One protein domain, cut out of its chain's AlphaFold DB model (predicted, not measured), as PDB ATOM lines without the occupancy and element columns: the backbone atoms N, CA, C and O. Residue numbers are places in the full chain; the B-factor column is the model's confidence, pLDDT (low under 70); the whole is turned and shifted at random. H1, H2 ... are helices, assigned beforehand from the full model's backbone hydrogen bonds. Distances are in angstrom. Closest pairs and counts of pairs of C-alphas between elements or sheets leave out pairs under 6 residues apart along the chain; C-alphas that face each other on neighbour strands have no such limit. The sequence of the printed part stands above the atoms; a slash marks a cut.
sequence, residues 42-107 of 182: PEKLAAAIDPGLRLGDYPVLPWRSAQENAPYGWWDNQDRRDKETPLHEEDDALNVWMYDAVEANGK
ATOM      1  N   PRO A  42     147.270 140.157 209.978       64.06
ATOM      2  CA  PRO A  42     145.861 140.540 209.838       64.06
ATOM      3  C   PRO A  42     145.192 140.875 211.180       64.06
ATOM      4  O   PRO A  42     144.273 141.690 211.231       64.06
ATOM      5  N   GLU A  43     145.681 140.303 212.283       64.88
ATOM      6  CA  GLU A  43     145.201 140.599 213.639       64.88
ATOM      7  C   GLU A  43     145.509 142.046 214.058       64.88
ATOM      8  O   GLU A  43     144.690 142.694 214.709       64.88
ATOM      9  N   LYS A  44     146.657 142.596 213.635       65.38
ATOM     10  CA  LYS A  44     147.037 143.986 213.937       65.38
ATOM     11  C   LYS A  44     146.221 144.990 213.137       65.38
ATOM     12  O   LYS A  44     145.864 146.034 213.672       65.38
ATOM     13  N   LEU A  45     145.903 144.655 211.888       65.50
ATOM     14  CA  LEU A  45     145.014 145.440 211.032       65.50
ATOM     15  C   LEU A  45     143.597 145.476 211.608       65.50
ATOM     16  O   LEU A  45     143.027 146.548 211.785       65.50
ATOM     17  N   ALA A  46     143.066 144.320 212.013       64.56
ATOM     18  CA  ALA A  46     141.760 144.238 212.658       64.56
ATOM     19  C   ALA A  46     141.713 144.961 214.020       64.56
ATOM     20  O   ALA A  46     140.697 145.545 214.381       64.56
ATOM     21  N   ALA A  47     142.810 144.968 214.782       64.38
ATOM     22  CA  ALA A  47     142.892 145.708 216.041       64.38
ATOM     23  C   ALA A  47     142.998 147.236 215.850       64.38
ATOM     24  O   ALA A  47     142.655 147.982 216.765       64.38
ATOM     25  N   ALA A  48     143.459 147.701 214.684       63.28
ATOM     26  CA  ALA A  48     143.572 149.120 214.343       63.28
ATOM     27  C   ALA A  48     142.245 149.752 213.883       63.28
ATOM     28  O   ALA A  48     142.214 150.946 213.589       63.28
ATOM     29  N   ILE A  49     141.155 148.975 213.831       63.16
ATOM     30  CA  ILE A  49     139.824 149.456 213.451       63.16
ATOM     31  C   ILE A  49     139.379 150.557 214.415       63.16
ATOM     32  O   ILE A  49     139.085 150.300 215.585       63.16
ATOM     33  N   ASP A  50     139.266 151.783 213.903       62.34
ATOM     34  CA  ASP A  50     138.539 152.842 214.591       62.34
ATOM     35  C   ASP A  50     137.042 152.470 214.604       62.34
ATOM     36  O   ASP A  50     136.430 152.356 213.531       62.34
ATOM     37  N   PRO A  51     136.410 152.286 215.782       58.28
ATOM     38  CA  PRO A  51     134.980 151.989 215.878       58.28
ATOM     39  C   PRO A  51     134.082 153.050 215.209       58.28
ATOM     40  O   PRO A  51     132.893 152.796 215.004       58.28
ATOM     41  N   GLY A  52     134.616 154.225 214.852       61.09
ATOM     42  CA  GLY A  52     133.911 155.291 214.141       61.09
ATOM     43  C   GLY A  52     133.805 155.149 212.615       61.09
ATOM     44  O   GLY A  52     132.928 155.787 212.030       61.09
ATOM     45  N   LEU A  53     134.625 154.321 211.951       68.56
ATOM     46  CA  LEU A  53     134.795 154.384 210.485       68.56
ATOM     47  C   LEU A  53     133.659 153.722 209.668       68.56
ATOM     48  O   LEU A  53     133.606 153.875 208.453       68.56
ATOM     49  N   ARG A  54     132.718 153.010 210.319       71.06
ATOM     50  CA  ARG A  54     131.531 152.348 209.708       71.06
ATOM     51  C   ARG A  54     131.830 151.601 208.392       71.06
ATOM     52  O   ARG A  54     130.994 151.568 207.494       71.06
ATOM     53  N   LEU A  55     133.003 150.972 208.315       73.12
ATOM     54  CA  LEU A  55     133.570 150.364 207.108       73.12
ATOM     55  C   LEU A  55     132.840 149.073 206.648       73.12
ATOM     56  O   LEU A  55     133.063 148.576 205.547       73.12
ATOM     57  N   GLY A  56     131.908 148.555 207.456       80.38
ATOM     58  CA  GLY A  56     131.172 147.321 207.161       80.38
ATOM     59  C   GLY A  56     132.087 146.095 207.201       80.38
ATOM     60  O   GLY A  56     132.954 146.013 208.067       80.38
ATOM     61  N   ASP A  57     131.899 145.172 206.252       83.69
ATOM     62  CA  ASP A  57     132.702 143.942 206.107       83.69
ATOM     63  C   ASP A  57     133.901 144.119 205.149       83.69
ATOM     64  O   ASP A  57     134.460 143.142 204.644       83.69
ATOM     65  N   TYR A  58     134.270 145.361 204.825       83.62
ATOM     66  CA  TYR A  58     135.391 145.631 203.928       83.62
ATOM     67  C   TYR A  58     136.734 145.287 204.608       83.62
ATOM     68  O   TYR A  58     136.886 145.548 205.804       83.62
ATOM     69  N   PRO A  59     137.713 144.689 203.896       80.88
ATOM     70  CA  PRO A  59     138.992 144.321 204.497       80.88
ATOM     71  C   PRO A  59     139.783 145.558 204.925       80.88
ATOM     72  O   PRO A  59     139.941 146.501 204.156       80.88
ATOM     73  N   VAL A  60     140.327 145.517 206.139       81.50
ATOM     74  CA  VAL A  60     141.203 146.571 206.658       81.50
ATOM     75  C   VAL A  60     142.591 146.389 206.066       81.50
ATOM     76  O   VAL A  60     143.199 145.325 206.213       81.50
ATOM     77  N   LEU A  61     143.079 147.424 205.391       82.12
ATOM     78  CA  LEU A  61     144.376 147.441 204.728       82.12
ATOM     79  C   LEU A  61     145.340 148.373 205.467       82.12
ATOM     80  O   LEU A  61     144.913 149.247 206.219       82.12
ATOM     81  N   PRO A  62     146.657 148.160 205.324       83.69
ATOM     82  CA  PRO A  62     147.628 149.017 205.977       83.69
ATOM     83  C   PRO A  62     147.683 150.377 205.292       83.69
ATOM     84  O   PRO A  62     147.752 150.451 204.065       83.69
ATOM     85  N   TRP A  63     147.758 151.434 206.102       84.44
ATOM     86  CA  TRP A  63     147.913 152.813 205.640       84.44
ATOM     87  C   TRP A  63     149.277 153.025 204.972       84.44
ATOM     88  O   TRP A  63     150.250 153.460 205.596       84.44
ATOM     89  N   ARG A  64     149.365 152.678 203.688       84.06
ATOM     90  CA  ARG A  64     150.590 152.720 202.891       84.06
ATOM     91  C   ARG A  64     150.277 153.211 201.487       84.06
ATOM     92  O   ARG A  64     149.372 152.700 200.835       84.06
ATOM     93  N   SER A  65     151.065 154.166 200.999       87.94
ATOM     94  CA  SER A  65     150.916 154.637 199.623       87.94
ATOM     95  C   SER A  65     151.395 153.585 198.621       87.94
ATOM     96  O   SER A  65     152.443 152.955 198.806       87.94
ATOM     97  N   ALA A  66     150.689 153.478 197.495       89.00
ATOM     98  CA  ALA A  66     151.094 152.658 196.355       89.00
ATOM     99  C   ALA A  66     152.482 153.049 195.806       89.00
ATOM    100  O   ALA A  66     153.162 152.241 195.176       89.00
ATOM    101  N   GLN A  67     152.964 154.264 196.079       88.31
ATOM    102  CA  GLN A  67     154.282 154.736 195.650       88.31
ATOM    103  C   GLN A  67     155.457 154.045 196.356       88.31
ATOM    104  O   GLN A  67     156.580 154.089 195.844       88.31
ATOM    105  N   GLU A  68     155.227 153.389 197.494       86.19
ATOM    106  CA  GLU A  68     156.251 152.576 198.161       86.19
ATOM    107  C   GLU A  68     156.484 151.235 197.462       86.19
ATOM    108  O   GLU A  68     157.548 150.626 197.603       86.19
ATOM    109  N   ASN A  69     155.508 150.781 196.676       85.56
ATOM    110  CA  ASN A  69     155.612 149.536 195.938       85.56
ATOM    111  C   ASN A  69     156.721 149.614 194.887       85.56
ATOM    112  O   ASN A  69     157.023 150.675 194.331       85.56
ATOM    113  N   ALA A  70     157.300 148.454 194.565       87.00
ATOM    114  CA  ALA A  70     158.296 148.343 193.505       87.00
ATOM    115  C   ALA A  70     157.772 148.984 192.201       87.00
ATOM    116  O   ALA A  70     156.596 148.838 191.883       87.00
ATOM    117  N   PRO A  71     158.608 149.668 191.408       86.75
ATOM    118  CA  PRO A  71     158.133 150.403 190.234       86.75
ATOM    119  C   PRO A  71     157.611 149.514 189.091       86.75
ATOM    120  O   PRO A  71     156.958 150.019 188.187       86.75
ATOM    121  N   TYR A  72     157.902 148.208 189.099       88.81
ATOM    122  CA  TYR A  72     157.561 147.290 188.010       88.81
ATOM    123  C   TYR A  72     157.034 145.951 188.524       88.81
ATOM    124  O   TYR A  72     157.363 145.522 189.630       88.81
ATOM    125  N   GLY A  73     156.305 145.252 187.651       88.19
ATOM    126  CA  GLY A  73     155.841 143.881 187.867       88.19
ATOM    127  C   GLY A  73     154.339 143.770 188.104       88.19
ATOM    128  O   GLY A  73     153.855 142.675 188.367       88.19
ATOM    129  N   TRP A  74     153.603 144.867 188.004       89.00
ATOM    130  CA  TRP A  74     152.174 144.933 188.289       89.00
ATOM    131  C   TRP A  74     151.350 144.725 187.027       89.00
ATOM    132  O   TRP A  74     151.849 144.908 185.912       89.00
ATOM    133  N   TRP A  75     150.081 144.354 187.190       91.75
ATOM    134  CA  TRP A  75     149.148 144.404 186.067       91.75
ATOM    135  C   TRP A  75     148.980 145.840 185.550       91.75
ATOM    136  O   TRP A  75     149.095 146.066 184.344       91.75
ATOM    137  N   ASP A  76     148.772 146.795 186.456       92.94
ATOM    138  CA  ASP A  76     148.859 148.219 186.165       92.94
ATOM    139  C   ASP A  76     150.169 148.766 186.738       92.94
ATOM    140  O   ASP A  76     150.333 148.916 187.950       92.94
ATOM    141  N   ASN A  77     151.136 149.034 185.859       90.50
ATOM    142  CA  ASN A  77     152.429 149.576 186.273       90.50
ATOM    143  C   ASN A  77     152.369 151.066 186.639       90.50
ATOM    144  O   ASN A  77     153.273 151.528 187.329       90.50
ATOM    145  N   GLN A  78     151.362 151.818 186.178       91.00
ATOM    146  CA  GLN A  78     151.232 153.235 186.529       91.00
ATOM    147  C   GLN A  78     150.740 153.372 187.966       91.00
ATOM    148  O   GLN A  78     151.348 154.095 188.752       91.00
ATOM    149  N   ASP A  79     149.710 152.603 188.316       89.38
ATOM    150  CA  ASP A  79     149.125 152.598 189.660       89.38
ATOM    151  C   ASP A  79     149.853 151.651 190.637       89.38
ATOM    152  O   ASP A  79     149.611 151.646 191.838       89.38
ATOM    153  N   ARG A  80     150.797 150.852 190.121       90.62
ATOM    154  CA  ARG A  80     151.585 149.847 190.859       90.62
ATOM    155  C   ARG A  80     150.710 148.825 191.590       90.62
ATOM    156  O   ARG A  80     150.927 148.528 192.768       90.62
ATOM    157  N   ARG A  81     149.737 148.271 190.860       89.75
ATOM    158  CA  ARG A  81     148.671 147.430 191.414       89.75
ATOM    159  C   ARG A  81     148.311 146.219 190.545       89.75
ATOM    160  O   ARG A  81     148.361 146.256 189.313       89.75
ATOM    161  N   ASP A  82     147.925 145.123 191.200       90.94
ATOM    162  CA  ASP A  82     147.390 143.916 190.558       90.94
ATOM    163  C   ASP A  82     145.840 143.941 190.527       90.94
ATOM    164  O   ASP A  82     145.201 144.526 191.400       90.94
ATOM    165  N   LYS A  83     145.208 143.300 189.524       88.81
ATOM    166  CA  LYS A  83     143.738 143.358 189.294       88.81
ATOM    167  C   LYS A  83     142.884 142.924 190.486       88.81
ATOM    168  O   LYS A  83     141.767 143.401 190.646       88.81
ATOM    169  N   GLU A  84     143.377 141.949 191.238       87.38
ATOM    170  CA  GLU A  84     142.626 141.233 192.274       87.38
ATOM    171  C   GLU A  84     142.902 141.786 193.678       87.38
ATOM    172  O   GLU A  84     142.285 141.355 194.648       87.38
ATOM    173  N   THR A  85     143.826 142.745 193.805       84.75
ATOM    174  CA  THR A  85     144.170 143.343 195.094       84.75
ATOM    175  C   THR A  85     143.022 144.237 195.576       84.75
ATOM    176  O   THR A  85     142.577 145.094 194.800       84.75
ATOM    177  N   PRO A  86     142.538 144.078 196.825       88.38
ATOM    178  CA  PRO A  86     141.541 144.983 197.397       88.38
ATOM    179  C   PRO A  86     142.092 146.417 197.502       88.38
ATOM    180  O   PRO A  86     143.298 146.620 197.611       88.38
ATOM    181  N   LEU A  87     141.199 147.405 197.403       88.81
ATOM    182  CA  LEU A  87     141.515 148.838 197.495       88.81
ATOM    183  C   LEU A  87     141.594 149.248 198.954       88.81
ATOM    184  O   LEU A  87     140.812 148.750 199.743       88.81
ATOM    185  N   HIS A  88     142.460 150.184 199.320       88.38
ATOM    186  CA  HIS A  88     142.346 150.786 200.647       88.38
ATOM    187  C   HIS A  88     141.052 151.616 200.730       88.38
ATOM    188  O   HIS A  88     140.598 152.169 199.729       88.38
ATOM    189  N   GLU A  89     140.455 151.753 201.913       86.75
ATOM    190  CA  GLU A  89     139.275 152.607 202.105       86.75
ATOM    191  C   GLU A  89     139.514 154.075 201.704       86.75
ATOM    192  O   GLU A  89     138.594 154.756 201.256       86.75
ATOM    193  N   GLU A  90     140.762 154.537 201.788       88.81
ATOM    194  CA  GLU A  90     141.216 155.877 201.412       88.81
ATOM    195  C   GLU A  90     142.195 155.809 200.228       88.81
ATOM    196  O   GLU A  90     143.177 156.551 200.149       88.81
ATOM    197  N   ASP A  91     141.930 154.907 199.279       90.88
ATOM    198  CA  ASP A  91     142.764 154.721 198.085       90.88
ATOM    199  C   ASP A  91     142.931 156.007 197.260       90.88
ATOM    200  O   ASP A  91     143.995 156.236 196.696       90.88
ATOM    201  N   ASP A  92     141.941 156.906 197.258       90.62
ATOM    202  CA  ASP A  92     142.055 158.205 196.580       90.62
ATOM    203  C   ASP A  92     143.228 159.051 197.110       90.62
ATOM    204  O   ASP A  92     143.890 159.749 196.347       90.62
ATOM    205  N   ALA A  93     143.535 158.954 198.408       90.50
ATOM    206  CA  ALA A  93     144.660 159.654 199.024       90.50
ATOM    207  C   ALA A  93     145.980 158.867 198.927       90.50
ATOM    208  O   ALA A  93     147.049 159.477 198.853       90.50
ATOM    209  N   LEU A  94     145.908 157.532 198.956       89.12
ATOM    210  CA  LEU A  94     147.067 156.629 198.998       89.12
ATOM    211  C   LEU A  94     147.565 156.172 197.619       89.12
ATOM    212  O   LEU A  94     148.651 155.588 197.526       89.12
ATOM    213  N   ASN A  95     146.817 156.445 196.551       90.06
ATOM    214  CA  ASN A  95     147.230 156.157 195.183       90.06
ATOM    215  C   ASN A  95     148.486 156.947 194.767       90.06
ATOM    216  O   ASN A  95     149.024 157.797 195.482       90.06
ATOM    217  N   VAL A  96     148.977 156.662 193.561       90.19
ATOM    218  CA  VAL A  96     150.166 157.331 193.013       90.19
ATOM    219  C   VAL A  96     149.898 158.796 192.629       90.19
ATOM    220  O   VAL A  96     150.845 159.571 192.512       90.19
ATOM    221  N   TRP A  97     148.637 159.192 192.461       90.81
ATOM    222  CA  TRP A  97     148.227 160.444 191.824       90.81
ATOM    223  C   TRP A  97     147.987 161.611 192.784       90.81
ATOM    224  O   TRP A  97     148.042 162.757 192.337       90.81
ATOM    225  N   MET A  98     147.715 161.344 194.063       90.19
ATOM    226  CA  MET A  98     147.292 162.370 195.017       90.19
ATOM    227  C   MET A  98     148.445 162.906 195.872       90.19
ATOM    228  O   MET A  98     149.014 163.956 195.566       90.19
ATOM    229  N   TYR A  99     148.791 162.209 196.956       87.19
ATOM    230  CA  TYR A  99     149.844 162.629 197.875       87.19
ATOM    231  C   TYR A  99     151.116 161.825 197.643       87.19
ATOM    232  O   TYR A  99     151.090 160.602 197.525       87.19
ATOM    233  N   ASP A 100     152.252 162.519 197.593       85.94
ATOM    234  CA  ASP A 100     153.554 161.860 197.524       85.94
ATOM    235  C   ASP A 100     153.921 161.262 198.890       85.94
ATOM    236  O   ASP A 100     153.744 161.885 199.945       85.94
ATOM    237  N   ALA A 101     154.474 160.057 198.874       80.88
ATOM    238  CA  ALA A 101     155.056 159.405 200.023       80.88
ATOM    239  C   ALA A 101     156.366 160.128 200.348       80.88
ATOM    240  O   ALA A 101     157.446 159.769 199.886       80.88
ATOM    241  N   VAL A 102     156.272 161.160 201.190       72.12
ATOM    242  CA  VAL A 102     157.406 162.017 201.597       72.12
ATOM    243  C   VAL A 102     158.579 161.205 202.173       72.12
ATOM    244  O   VAL A 102     159.732 161.634 202.135       72.12
ATOM    245  N   GLU A 103     158.301 160.007 202.683       70.62
ATOM    246  CA  GLU A 103     159.287 159.086 203.247       70.62
ATOM    247  C   GLU A 103     159.849 158.073 202.236       70.62
ATOM    248  O   GLU A 103     160.567 157.162 202.645       70.62
ATOM    249  N   ALA A 104     159.585 158.206 200.932       57.34
ATOM    250  CA  ALA A 104     159.985 157.224 199.926       57.34
ATOM    251  C   ALA A 104     161.505 156.943 199.953       57.34
ATOM    252  O   ALA A 104     162.338 157.722 199.474       57.34
ATOM    253  N   ASN A 105     161.854 155.767 200.489       63.69
ATOM    254  CA  ASN A 105     163.200 155.241 200.779       63.69
ATOM    255  C   ASN A 105     163.913 155.777 202.034       63.69
ATOM    256  O   ASN A 105     165.134 155.638 202.137       63.69
ATOM    257  N   GLY A 106     163.198 156.377 202.987       68.12
ATOM    258  CA  GLY A 106     163.709 156.674 204.330       68.12
ATOM    259  C   GLY A 106     164.922 157.607 204.371       68.12
ATOM    260  O   GLY A 106     165.700 157.559 205.320       68.12
ATOM    261  N   LYS A 107     165.126 158.435 203.335       78.44
ATOM    262  CA  LYS A 107     166.300 159.322 203.254       78.44
ATOM    263  C   LYS A 107     166.285 160.401 204.335       78.44
ATOM    264  O   LYS A 107     167.331 160.698 204.903       78.44
TER     265      LYS A 107
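This is residues 42 to 107 of the 182 residues of an uncharacterized protein of Amphimedon queenslandica (UniProt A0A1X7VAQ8). This domain has little regular structure: a long winding loop, residues 48 to 90, starts from the short helix H1 at one end, swings across to the other end, and folds back to a second short helix, H2. A tail, residues 95 to 107, then leads away. The printed part has 66 residues, with two named helices, H1 then H2, which together hold 10 of the 66 printed residues, and no named strand; the class is all helix. The whole is only just loose, close to compact, with a radius of gyration of the C-alphas of 13.1 A and spans of 34 by 30 by 22 A.

H1, residues 42 to 47, is apart from H2, residues 91 to 94. In H1 every O i to N i+4 pair is within hydrogen-bond range; H2 is too short for such a pair, but its one O i to N i+3 pair is within range.

H1 is 8.6 A long from C-alpha 42 at (145.861, 140.540, 209.838) to C-alpha 47. H2 is 4.8 A long and ends with C-alpha 94 at (147.067, 156.629, 198.998).

The two C-alphas farthest apart, those of Gly 56 and Lys 107, are 37.3 A apart. The printed part has no cut, and H1 to H2 is a long link of 43 residues. The model's pLDDT is under 70 at residues 42 to 53 and 104 to 106.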